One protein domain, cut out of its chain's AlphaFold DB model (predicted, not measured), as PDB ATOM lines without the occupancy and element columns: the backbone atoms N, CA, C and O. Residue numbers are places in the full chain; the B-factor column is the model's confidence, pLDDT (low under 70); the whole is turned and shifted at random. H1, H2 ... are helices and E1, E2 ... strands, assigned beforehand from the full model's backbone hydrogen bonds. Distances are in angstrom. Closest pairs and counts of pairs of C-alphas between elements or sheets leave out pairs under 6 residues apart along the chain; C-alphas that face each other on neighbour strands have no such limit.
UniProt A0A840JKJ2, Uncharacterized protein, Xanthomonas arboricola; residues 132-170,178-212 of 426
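This is residues 132 to 170 and 178 to 212 of the 426 residues of an uncharacterized protein of Xanthomonas arboricola (UniProt A0A840JKJ2). One strongly twisted sheet of five strands forms the body, with the long stretch of residues 186 to 198 leading from the edge strand E4 round to the short helix H1, beside the other edge strand, E5. Residues 164 to 170, just before a cut, run out from the body as an arm that makes much of its length. The printed part has 74 residues with one named helix and five named strands, in the order E1, E2, E3, E4, H1, E5, and the sheet runs E4, E3, E2, E1, E5, all antiparallel. The class is mostly strand, though under half of the residues, 33 of 74, are in named elements. The whole is only just compact, close to loose, with a radius of gyration of the C-alphas of 13.4 A and spans of 42 by 28 by 26 A.

E1, residues 134 to 139, begins at C-alpha 134 (182.400, 131.640, 160.106) and is 14.8 A long. E2, residues 144 to 150, is 16.9 A long, and E3, residues 157 to 162, is 16.5 A long. After the cut, E4 takes residues 183 to 185, 7.1 A. H1, residues 199 to 202, begins at C-alpha 199 (202.435, 133.758, 160.530) and is 5.1 A long. E5, residues 206 to 212, is 19.9 A long and ends at C-alpha 212 (174.586, 133.424, 163.812).

E1, E2 and E3 form a meander, each strand the antiparallel neighbour of the one before. E1 and E2 are a hairpin at 158 degrees, with N 148 and O 136 2.8 A apart, within hydrogen-bond range. E2 and E3 are a hairpin at 146 degrees, with N 158 and O 149 at 2.7 A. The pairing is staggered: E2 pairs with E1 over residues 144 to 147 and with E3 over 147 to 150. On the edge, E4 is antiparallel to E3 at 129 degrees, with N 184 and O 161 at 2.9 A. On the other edge, E5 is antiparallel to E1 at 137 degrees, with N 209 and O 135 at 2.8 A. E4 and E5 are apart. H1 only grazes the sheet, with its residues 199 to 201; its closest C-alphas to E5 are those of Gln 200 and Cys 206, 5.3 A. H1 is too short for an O i to N i+4 pair; its one O i to N i+3 pair is within range.

The two C-alphas farthest apart are those of Thr 170 and Phe 212, 46.4 A. Residues 171 to 177 are not printed, and C-alphas 170 and 178 are 20.3 A apart across the cut. The link from E4 to H1 is long, with 13 residues. Mean pLDDT of the printed part is 91.2, and no printed residue is under 70.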
ATOM      1  N   MET A 132     175.184 130.006 160.188       95.38
ATOM      2  CA  MET A 132     176.352 130.236 161.026       95.38
ATOM      3  C   MET A 132     177.631 130.395 160.179       95.38
ATOM      4  O   MET A 132     178.559 129.581 160.277       95.38
ATOM      5  N   PRO A 133     177.715 131.420 159.309       93.06
ATOM      6  CA  PRO A 133     178.923 131.664 158.537       93.06
ATOM      7  C   PRO A 133     180.067 132.072 159.468       93.06
ATOM      8  O   PRO A 133     179.920 132.953 160.320       93.06
ATOM      9  N   HIS A 134     181.218 131.436 159.282       93.50
ATOM     10  CA  HIS A 134     182.400 131.640 160.106       93.50
ATOM     11  C   HIS A 134     183.677 131.408 159.301       93.50
ATOM     12  O   HIS A 134     183.698 130.670 158.318       93.50
ATOM     13  N   GLU A 135     184.741 132.079 159.720       94.81
ATOM     14  CA  GLU A 135     186.013 132.110 159.014       94.81
ATOM     15  C   GLU A 135     187.145 132.563 159.940       94.81
ATOM     16  O   GLU A 135     186.927 133.229 160.949       94.81
ATOM     17  N   LEU A 136     188.379 132.241 159.571       96.38
ATOM     18  CA  LEU A 136     189.563 132.922 160.071       96.38
ATOM     19  C   LEU A 136     189.801 134.152 159.202       96.38
ATOM     20  O   LEU A 136     189.881 134.027 157.982       96.38
ATOM     21  N   ALA A 137     189.913 135.331 159.804       96.25
ATOM     22  CA  ALA A 137     190.065 136.584 159.075       96.25
ATOM     23  C   ALA A 137     191.166 137.465 159.669       96.25
ATOM     24  O   ALA A 137     191.253 137.644 160.884       96.25
ATOM     25  N   ALA A 138     191.964 138.065 158.785       95.62
ATOM     26  CA  ALA A 138     192.929 139.104 159.114       95.62
ATOM     27  C   ALA A 138     192.490 140.434 158.495       95.62
ATOM     28  O   ALA A 138     192.246 140.525 157.286       95.62
ATOM     29  N   TRP A 139     192.417 141.473 159.321       92.50
ATOM     30  CA  TRP A 139     191.977 142.807 158.922       92.50
ATOM     31  C   TRP A 139     193.178 143.748 158.798       92.50
ATOM     32  O   TRP A 139     194.047 143.782 159.665       92.50
ATOM     33  N   GLY A 140     193.244 144.485 157.691       89.62
ATOM     34  CA  GLY A 140     194.119 145.644 157.542       89.62
ATOM     35  C   GLY A 140     193.418 146.922 158.006       89.62
ATOM     36  O   GLY A 140     192.330 146.874 158.571       89.62
ATOM     37  N   THR A 141     194.019 148.077 157.719       83.06
ATOM     38  CA  THR A 141     193.489 149.384 158.143       83.06
ATOM     39  C   THR A 141     192.080 149.660 157.617       83.06
ATOM     40  O   THR A 141     191.234 150.127 158.368       83.06
ATOM     41  N   ASN A 142     191.824 149.351 156.342       82.94
ATOM     42  CA  ASN A 142     190.572 149.713 155.664       82.94
ATOM     43  C   ASN A 142     189.821 148.513 155.080       82.94
ATOM     44  O   ASN A 142     188.708 148.664 154.584       82.94
ATOM     45  N   GLU A 143     190.429 147.328 155.076       88.12
ATOM     46  CA  GLU A 143     189.857 146.175 154.394       88.12
ATOM     47  C   GLU A 143     190.267 144.855 155.021       88.12
ATOM     48  O   GLU A 143     191.285 144.737 155.705       88.12
ATOM     49  N   LYS A 144     189.468 143.834 154.731       92.25
ATOM     50  CA  LYS A 144     189.797 142.455 155.044       92.25
ATOM     51  C   LYS A 144     190.948 142.009 154.146       92.25
ATOM     52  O   LYS A 144     190.792 141.905 152.931       92.25
ATOM     53  N   ARG A 145     192.112 141.784 154.748       93.62
ATOM     54  CA  ARG A 145     193.349 141.478 154.025       93.62
ATOM     55  C   ARG A 145     193.388 140.016 153.591       93.62
ATOM     56  O   ARG A 145     193.681 139.733 152.433       93.62
ATOM     57  N   TYR A 146     193.072 139.110 154.516       95.44
ATOM     58  CA  TYR A 146     193.043 137.666 154.278       95.44
ATOM     59  C   TYR A 146     191.838 137.032 154.962       95.44
ATOM     60  O   TYR A 146     191.408 137.510 156.016       95.44
ATOM     61  N   TRP A 147     191.312 135.947 154.397       96.50
ATOM     62  CA  TRP A 147     190.264 135.161 155.043       96.50
ATOM     63  C   TRP A 147     190.243 133.703 154.620       96.50
ATOM     64  O   TRP A 147     190.752 133.363 153.558       96.50
ATOM     65  N   SER A 148     189.673 132.832 155.448       95.50
ATOM     66  CA  SER A 148     189.478 131.431 155.093       95.50
ATOM     67  C   SER A 148     188.139 131.216 154.391       95.50
ATOM     68  O   SER A 148     187.113 131.657 154.900       95.50
ATOM     69  N   GLU A 149     188.127 130.452 153.307       92.94
ATOM     70  CA  GLU A 149     186.906 129.870 152.739       92.94
ATOM     71  C   GLU A 149     187.071 128.358 152.599       92.94
ATOM     72  O   GLU A 149     188.173 127.871 152.354       92.94
ATOM     73  N   TYR A 150     185.986 127.603 152.748       87.62
ATOM     74  CA  TYR A 150     185.994 126.185 152.406       87.62
ATOM     75  C   TYR A 150     185.966 126.017 150.884       87.62
ATOM     76  O   TYR A 150     185.231 126.721 150.187       87.62
ATOM     77  N   ALA A 151     186.767 125.083 150.378       85.38
ATOM     78  CA  ALA A 151     186.695 124.632 148.998       85.38
ATOM     79  C   ALA A 151     185.377 123.875 148.746       85.38
ATOM     80  O   ALA A 151     184.605 123.597 149.666       85.38
ATOM     81  N   ALA A 152     185.123 123.522 147.484       80.12
ATOM     82  CA  ALA A 152     183.912 122.798 147.088       80.12
ATOM     83  C   ALA A 152     183.763 121.423 147.772       80.12
ATOM     84  O   ALA A 152     182.655 120.909 147.870       80.12
ATOM     85  N   ASP A 153     184.860 120.848 148.271       80.81
ATOM     86  CA  ASP A 153     184.861 119.602 149.043       80.81
ATOM     87  C   ASP A 153     184.328 119.760 150.483       80.81
ATOM     88  O   ASP A 153     184.166 118.767 151.191       80.81
ATOM     89  N   GLY A 154     184.102 120.997 150.945       76.19
ATOM     90  CA  GLY A 154     183.659 121.316 152.304       76.19
ATOM     91  C   GLY A 154     184.678 121.004 153.407       76.19
ATOM     92  O   GLY A 154     184.372 121.183 154.583       76.19
ATOM     93  N   ARG A 155     185.888 120.548 153.065       78.50
ATOM     94  CA  ARG A 155     186.913 120.082 154.017       78.50
ATOM     95  C   ARG A 155     188.172 120.925 153.943       78.50
ATOM     96  O   ARG A 155     188.727 121.323 154.968       78.50
ATOM     97  N   THR A 156     188.623 121.214 152.731       86.81
ATOM     98  CA  THR A 156     189.848 121.964 152.509       86.81
ATOM     99  C   THR A 156     189.580 123.440 152.750       86.81
ATOM    100  O   THR A 156     188.803 124.073 152.039       86.81
ATOM    101  N   ARG A 157     190.245 124.019 153.755       93.00
ATOM    102  CA  ARG A 157     190.220 125.466 153.986       93.00
ATOM    103  C   ARG A 157     191.258 126.147 153.101       93.00
ATOM    104  O   ARG A 157     192.454 125.868 153.195       93.00
ATOM    105  N   MET A 158     190.804 127.079 152.281       95.56
ATOM    106  CA  MET A 158     191.630 127.923 151.431       95.56
ATOM    107  C   MET A 158     191.817 129.293 152.072       95.56
ATOM    108  O   MET A 158     190.887 129.848 152.648       95.56
ATOM    109  N   CYS A 159     193.023 129.844 151.983       96.75
ATOM    110  CA  CYS A 159     193.308 131.212 152.391       96.75
ATOM    111  C   CYS A 159     193.151 132.129 151.178       96.75
ATOM    112  O   CYS A 159     193.880 131.993 150.199       96.75
ATOM    113  N   MET A 160     192.210 133.059 151.254       96.31
ATOM    114  CA  MET A 160     191.801 133.940 150.171       96.31
ATOM    115  C   MET A 160     192.257 135.379 150.422       96.31
ATOM    116  O   MET A 160     192.403 135.816 151.568       96.31
ATOM    117  N   CYS A 161     192.457 136.125 149.340       95.06
ATOM    118  CA  CYS A 161     192.658 137.568 149.342       95.06
ATOM    119  C   CYS A 161     191.998 138.210 148.114       95.06
ATOM    120  O   CYS A 161     191.554 137.533 147.182       95.06
ATOM    121  N   HIS A 162     191.933 139.539 148.099       93.88
ATOM    122  CA  HIS A 162     191.571 140.264 146.888       93.88
ATOM    123  C   HIS A 162     192.765 140.331 145.930       93.88
ATOM    124  O   HIS A 162     193.870 140.693 146.335       93.88
ATOM    125  N   ALA A 163     192.526 140.038 144.652       92.31
ATOM    126  CA  ALA A 163     193.512 140.220 143.593       92.31
ATOM    127  C   ALA A 163     193.991 141.685 143.533       92.31
ATOM    128  O   ALA A 163     193.189 142.592 143.787       92.31
ATOM    129  N   PRO A 164     195.263 141.946 143.179       88.81
ATOM    130  CA  PRO A 164     195.769 143.309 143.044       88.81
ATOM    131  C   PRO A 164     194.952 144.100 142.016       88.81
ATOM    132  O   PRO A 164     194.410 143.538 141.063       88.81
ATOM    133  N   VAL A 165     194.854 145.417 142.215       88.75
ATOM    134  CA  VAL A 165     194.130 146.294 141.286       88.75
ATOM    135  C   VAL A 165     194.916 146.367 139.975       88.75
ATOM    136  O   VAL A 165     196.052 146.846 139.988       88.75
ATOM    137  N   PRO A 166     194.351 145.910 138.846       88.06
ATOM    138  CA  PRO A 166     195.053 145.974 137.580       88.06
ATOM    139  C   PRO A 166     195.144 147.434 137.123       88.06
ATOM    140  O   PRO A 166     194.184 148.202 137.226       88.06
ATOM    141  N   MET A 167     196.317 147.828 136.636       89.38
ATOM    142  CA  MET A 167     196.587 149.180 136.144       89.38
ATOM    143  C   MET A 167     196.433 149.222 134.623       89.38
ATOM    144  O   MET A 167     196.609 148.212 133.944       89.38
ATOM    145  N   GLN A 168     196.095 150.389 134.071       85.94
ATOM    146  CA  GLN A 168     196.121 150.593 132.623       85.94
ATOM    147  C   GLN A 168     197.538 150.355 132.070       85.94
ATOM    148  O   GLN A 168     198.506 150.585 132.795       85.94
ATOM    149  N   PRO A 169     197.690 149.994 130.781       80.75
ATOM    150  CA  PRO A 169     199.004 149.790 130.158       80.75
ATOM    151  C   PRO A 169     199.953 150.991 130.291       80.75
ATOM    152  O   PRO A 169     201.166 150.832 130.334       80.75
ATOM    153  N   THR A 170     199.403 152.204 130.405       79.25
ATOM    154  CA  THR A 170     200.149 153.458 130.605       79.25
ATOM    155  C   THR A 170     200.545 153.721 132.067       79.25
ATOM    156  O   THR A 170     201.153 154.749 132.359       79.25
ATOM    157  N   PHE A 178     184.192 145.867 137.278       84.69
ATOM    158  CA  PHE A 178     182.788 145.600 137.571       84.69
ATOM    159  C   PHE A 178     182.672 144.448 138.584       84.69
ATOM    160  O   PHE A 178     183.295 143.399 138.416       84.69
ATOM    161  N   GLY A 179     181.910 144.658 139.662       81.31
ATOM    162  CA  GLY A 179     181.819 143.713 140.784       81.31
ATOM    163  C   GLY A 179     183.029 143.715 141.733       81.31
ATOM    164  O   GLY A 179     183.102 142.869 142.620       81.31
ATOM    165  N   GLY A 180     183.966 144.658 141.577       86.25
ATOM    166  CA  GLY A 180     185.129 144.804 142.457       86.25
ATOM    167  C   GLY A 180     186.282 143.835 142.164       86.25
ATOM    168  O   GLY A 180     186.329 143.170 141.128       86.25
ATOM    169  N   ARG A 181     187.262 143.791 143.080       89.56
ATOM    170  CA  ARG A 181     188.436 142.908 142.973       89.56
ATOM    171  C   ARG A 181     188.017 141.453 143.158       89.56
ATOM    172  O   ARG A 181     187.328 141.128 144.124       89.56
ATOM    173  N   LYS A 182     188.479 140.579 142.262       89.75
ATOM    174  CA  LYS A 182     188.221 139.137 142.348       89.75
ATOM    175  C   LYS A 182     188.878 138.544 143.592       89.75
ATOM    176  O   LYS A 182     189.958 138.974 143.993       89.75
ATOM    177  N   THR A 183     188.214 137.558 144.176       92.06
ATOM    178  CA  THR A 183     188.761 136.745 145.260       92.06
ATOM    179  C   THR A 183     189.669 135.678 144.661       92.06
ATOM    180  O   THR A 183     189.242 134.945 143.772       92.06
ATOM    181  N   VAL A 184     190.912 135.600 145.129       94.31
ATOM    182  CA  VAL A 184     191.911 134.630 144.665       94.31
ATOM    183  C   VAL A 184     192.602 133.968 145.858       94.31
ATOM    184  O   VAL A 184     192.668 134.575 146.931       94.31
ATOM    185  N   PRO A 185     193.113 132.735 145.714       95.88
ATOM    186  CA  PRO A 185     193.928 132.121 146.752       95.88
ATOM    187  C   PRO A 185     195.200 132.937 147.001       95.88
ATOM    188  O   PRO A 185     195.821 133.460 146.073       95.88
ATOM    189  N   ARG A 186     195.612 133.037 148.264       94.69
ATOM    190  CA  ARG A 186     196.831 133.738 148.664       94.69
ATOM    191  C   ARG A 186     198.058 132.952 148.195       94.69
ATOM    192  O   ARG A 186     198.322 131.857 148.671       94.69
ATOM    193  N   ALA A 187     198.853 133.538 147.305       93.38
ATOM    194  CA  ALA A 187     200.030 132.867 146.747       93.38
ATOM    195  C   ALA A 187     201.099 132.519 147.805       93.38
ATOM    196  O   ALA A 187     201.680 131.441 147.757       93.38
ATOM    197  N   GLU A 188     201.316 133.398 148.791       90.50
ATOM    198  CA  GLU A 188     202.378 133.268 149.809       90.50
ATOM    199  C   GLU A 188     202.303 131.986 150.657       90.50
ATOM    200  O   GLU A 188     203.325 131.533 151.157       90.50
ATOM    201  N   ASN A 189     201.116 131.399 150.833       89.00
ATOM    202  CA  ASN A 189     200.923 130.141 151.564       89.00
ATOM    203  C   ASN A 189     200.371 129.021 150.667       89.00
ATOM    204  O   ASN A 189     199.702 128.106 151.149       89.00
ATOM    205  N   GLY A 190     200.586 129.123 149.351       90.50
ATOM    206  CA  GLY A 190     200.074 128.154 148.379       90.50
ATOM    207  C   GLY A 190     198.544 128.065 148.348       90.50
ATOM    208  O   GLY A 190     197.994 127.046 147.946       90.50
ATOM    209  N   GLY A 191     197.842 129.099 148.819       92.94
ATOM    210  CA  GLY A 191     196.385 129.155 148.885       92.94
ATOM    211  C   GLY A 191     195.761 128.336 150.014       92.94
ATOM    212  O   GLY A 191     194.536 128.341 150.138       92.94
ATOM    213  N   ARG A 192     196.546 127.655 150.858       94.88
ATOM    214  CA  ARG A 192     196.028 126.790 151.928       94.88
ATOM    215  C   ARG A 192     195.911 127.545 153.248       94.88
ATOM    216  O   ARG A 192     196.800 128.297 153.642       94.88
ATOM    217  N   CYS A 193     194.804 127.346 153.956       95.00
ATOM    218  CA  CYS A 193     194.623 127.871 155.303       95.00
ATOM    219  C   CYS A 193     195.046 126.820 156.338       95.00
ATOM    220  O   CYS A 193     194.289 125.902 156.657       95.00
ATOM    221  N   ASP A 194     196.266 126.986 156.846       94.50
ATOM    222  CA  ASP A 194     196.873 126.194 157.915       94.50
ATOM    223  C   ASP A 194     197.245 127.146 159.072       94.50
ATOM    224  O   ASP A 194     198.218 127.894 158.946       94.50
ATOM    225  N   PRO A 195     196.422 127.237 160.136       93.00
ATOM    226  CA  PRO A 195     196.663 128.135 161.267       93.00
ATOM    227  C   PRO A 195     198.008 127.897 161.958       93.00
ATOM    228  O   PRO A 195     198.691 128.860 162.316       93.00
ATOM    229  N   GLU A 196     198.409 126.637 162.105       92.38
ATOM    230  CA  GLU A 196     199.645 126.214 162.755       92.38
ATOM    231  C   GLU A 196     200.879 126.711 161.986       92.38
ATOM    232  O   GLU A 196     201.834 127.187 162.598       92.38
ATOM    233  N   ALA A 197     200.830 126.710 160.651       92.06
ATOM    234  CA  ALA A 197     201.907 127.222 159.796       92.06
ATOM    235  C   ALA A 197     201.773 128.715 159.411       92.06
ATOM    236  O   ALA A 197     202.645 129.276 158.741       92.06
ATOM    237  N   CYS A 198     200.681 129.391 159.787       94.38
ATOM    238  CA  CYS A 198     200.373 130.744 159.316       94.38
ATOM    239  C   CYS A 198     200.902 131.842 160.249       94.38
ATOM    240  O   CYS A 198     200.366 132.068 161.334       94.38
ATOM    241  N   ALA A 199     201.858 132.644 159.770       93.25
ATOM    242  CA  ALA A 199     202.435 133.758 160.530       93.25
ATOM    243  C   ALA A 199     201.391 134.761 161.070       93.25
ATOM    244  O   ALA A 199     201.495 135.212 162.209       93.25
ATOM    245  N   GLN A 200     200.361 135.108 160.286       94.56
ATOM    246  CA  GLN A 200     199.310 136.034 160.739       94.56
ATOM    247  C   GLN A 200     198.461 135.440 161.867       94.56
ATOM    248  O   GLN A 200     198.002 136.178 162.735       94.56
ATOM    249  N   TYR A 201     198.238 134.127 161.866       94.06
ATOM    250  CA  TYR A 201     197.509 133.460 162.941       94.06
ATOM    251  C   TYR A 201     198.363 133.385 164.211       94.06
ATOM    252  O   TYR A 201     197.918 133.816 165.271       94.06
ATOM    253  N   GLN A 202     199.626 132.967 164.083       92.62
ATOM    254  CA  GLN A 202     200.571 132.874 165.204       92.62
ATOM    255  C   GLN A 202     200.822 134.228 165.890       92.62
ATOM    256  O   GLN A 202     200.997 134.302 167.101       92.62
ATOM    257  N   THR A 203     200.762 135.328 165.133       92.44
ATOM    258  CA  THR A 203     200.885 136.702 165.658       92.44
ATOM    259  C   THR A 203     199.552 137.320 166.105       92.44
ATOM    260  O   THR A 203     199.489 138.525 166.346       92.44
ATOM    261  N   ARG A 204     198.475 136.522 166.210       90.69
ATOM    262  CA  ARG A 204     197.112 136.945 166.606       90.69
ATOM    263  C   ARG A 204     196.489 138.029 165.704       90.69
ATOM    264  O   ARG A 204     195.532 138.699 166.094       90.69
ATOM    265  N   GLN A 205     196.991 138.197 164.481       93.88
ATOM    266  CA  GLN A 205     196.441 139.125 163.481       93.88
ATOM    267  C   GLN A 205     195.289 138.505 162.677       93.88
ATOM    268  O   GLN A 205     194.448 139.228 162.145       93.88
ATOM    269  N   CYS A 206     195.250 137.174 162.580       95.19
ATOM    270  CA  CYS A 206     194.164 136.411 161.978       95.19
ATOM    271  C   CYS A 206     193.359 135.722 163.082       95.19
ATOM    272  O   CYS A 206     193.904 134.881 163.790       95.19
ATOM    273  N   ASN A 207     192.081 136.067 163.228       94.69
ATOM    274  CA  ASN A 207     191.229 135.566 164.305       94.69
ATOM    275  C   ASN A 207     189.965 134.913 163.752       94.69
ATOM    276  O   ASN A 207     189.501 135.251 162.661       94.69
ATOM    277  N   LEU A 208     189.393 133.998 164.533       94.81
ATOM    278  CA  LEU A 208     188.082 133.430 164.255       94.81
ATOM    279  C   LEU A 208     187.019 134.526 164.323       94.81
ATOM    280  O   LEU A 208     186.904 135.231 165.324       94.81
ATOM    281  N   SER A 209     186.243 134.646 163.256       94.12
ATOM    282  CA  SER A 209     185.108 135.543 163.135       94.12
ATOM    283  C   SER A 209     183.920 134.736 162.647       94.12
ATOM    284  O   SER A 209     183.949 134.161 161.561       94.12
ATOM    285  N   GLY A 210     182.886 134.663 163.471       94.56
ATOM    286  CA  GLY A 210     181.650 133.981 163.140       94.56
ATOM    287  C   GLY A 210     180.439 134.776 163.579       94.56
ATOM    288  O   GLY A 210     180.516 135.736 164.355       94.56
ATOM    289  N   ARG A 211     179.291 134.378 163.050       96.06
ATOM    290  CA  ARG A 211     178.010 134.996 163.370       96.06
ATOM    291  C   ARG A 211     176.889 133.996 163.190       96.06
ATOM    292  O   ARG A 211     176.954 133.177 162.284       96.06
ATOM    293  N   PHE A 212     175.855 134.114 164.008       97.81
ATOM    294  CA  PHE A 212     174.586 133.424 163.812       97.81
ATOM    295  C   PHE A 212     173.597 134.356 163.119       97.81
ATOM    296  O   PHE A 212     173.535 135.535 163.465       97.81
TER     297      PHE A 212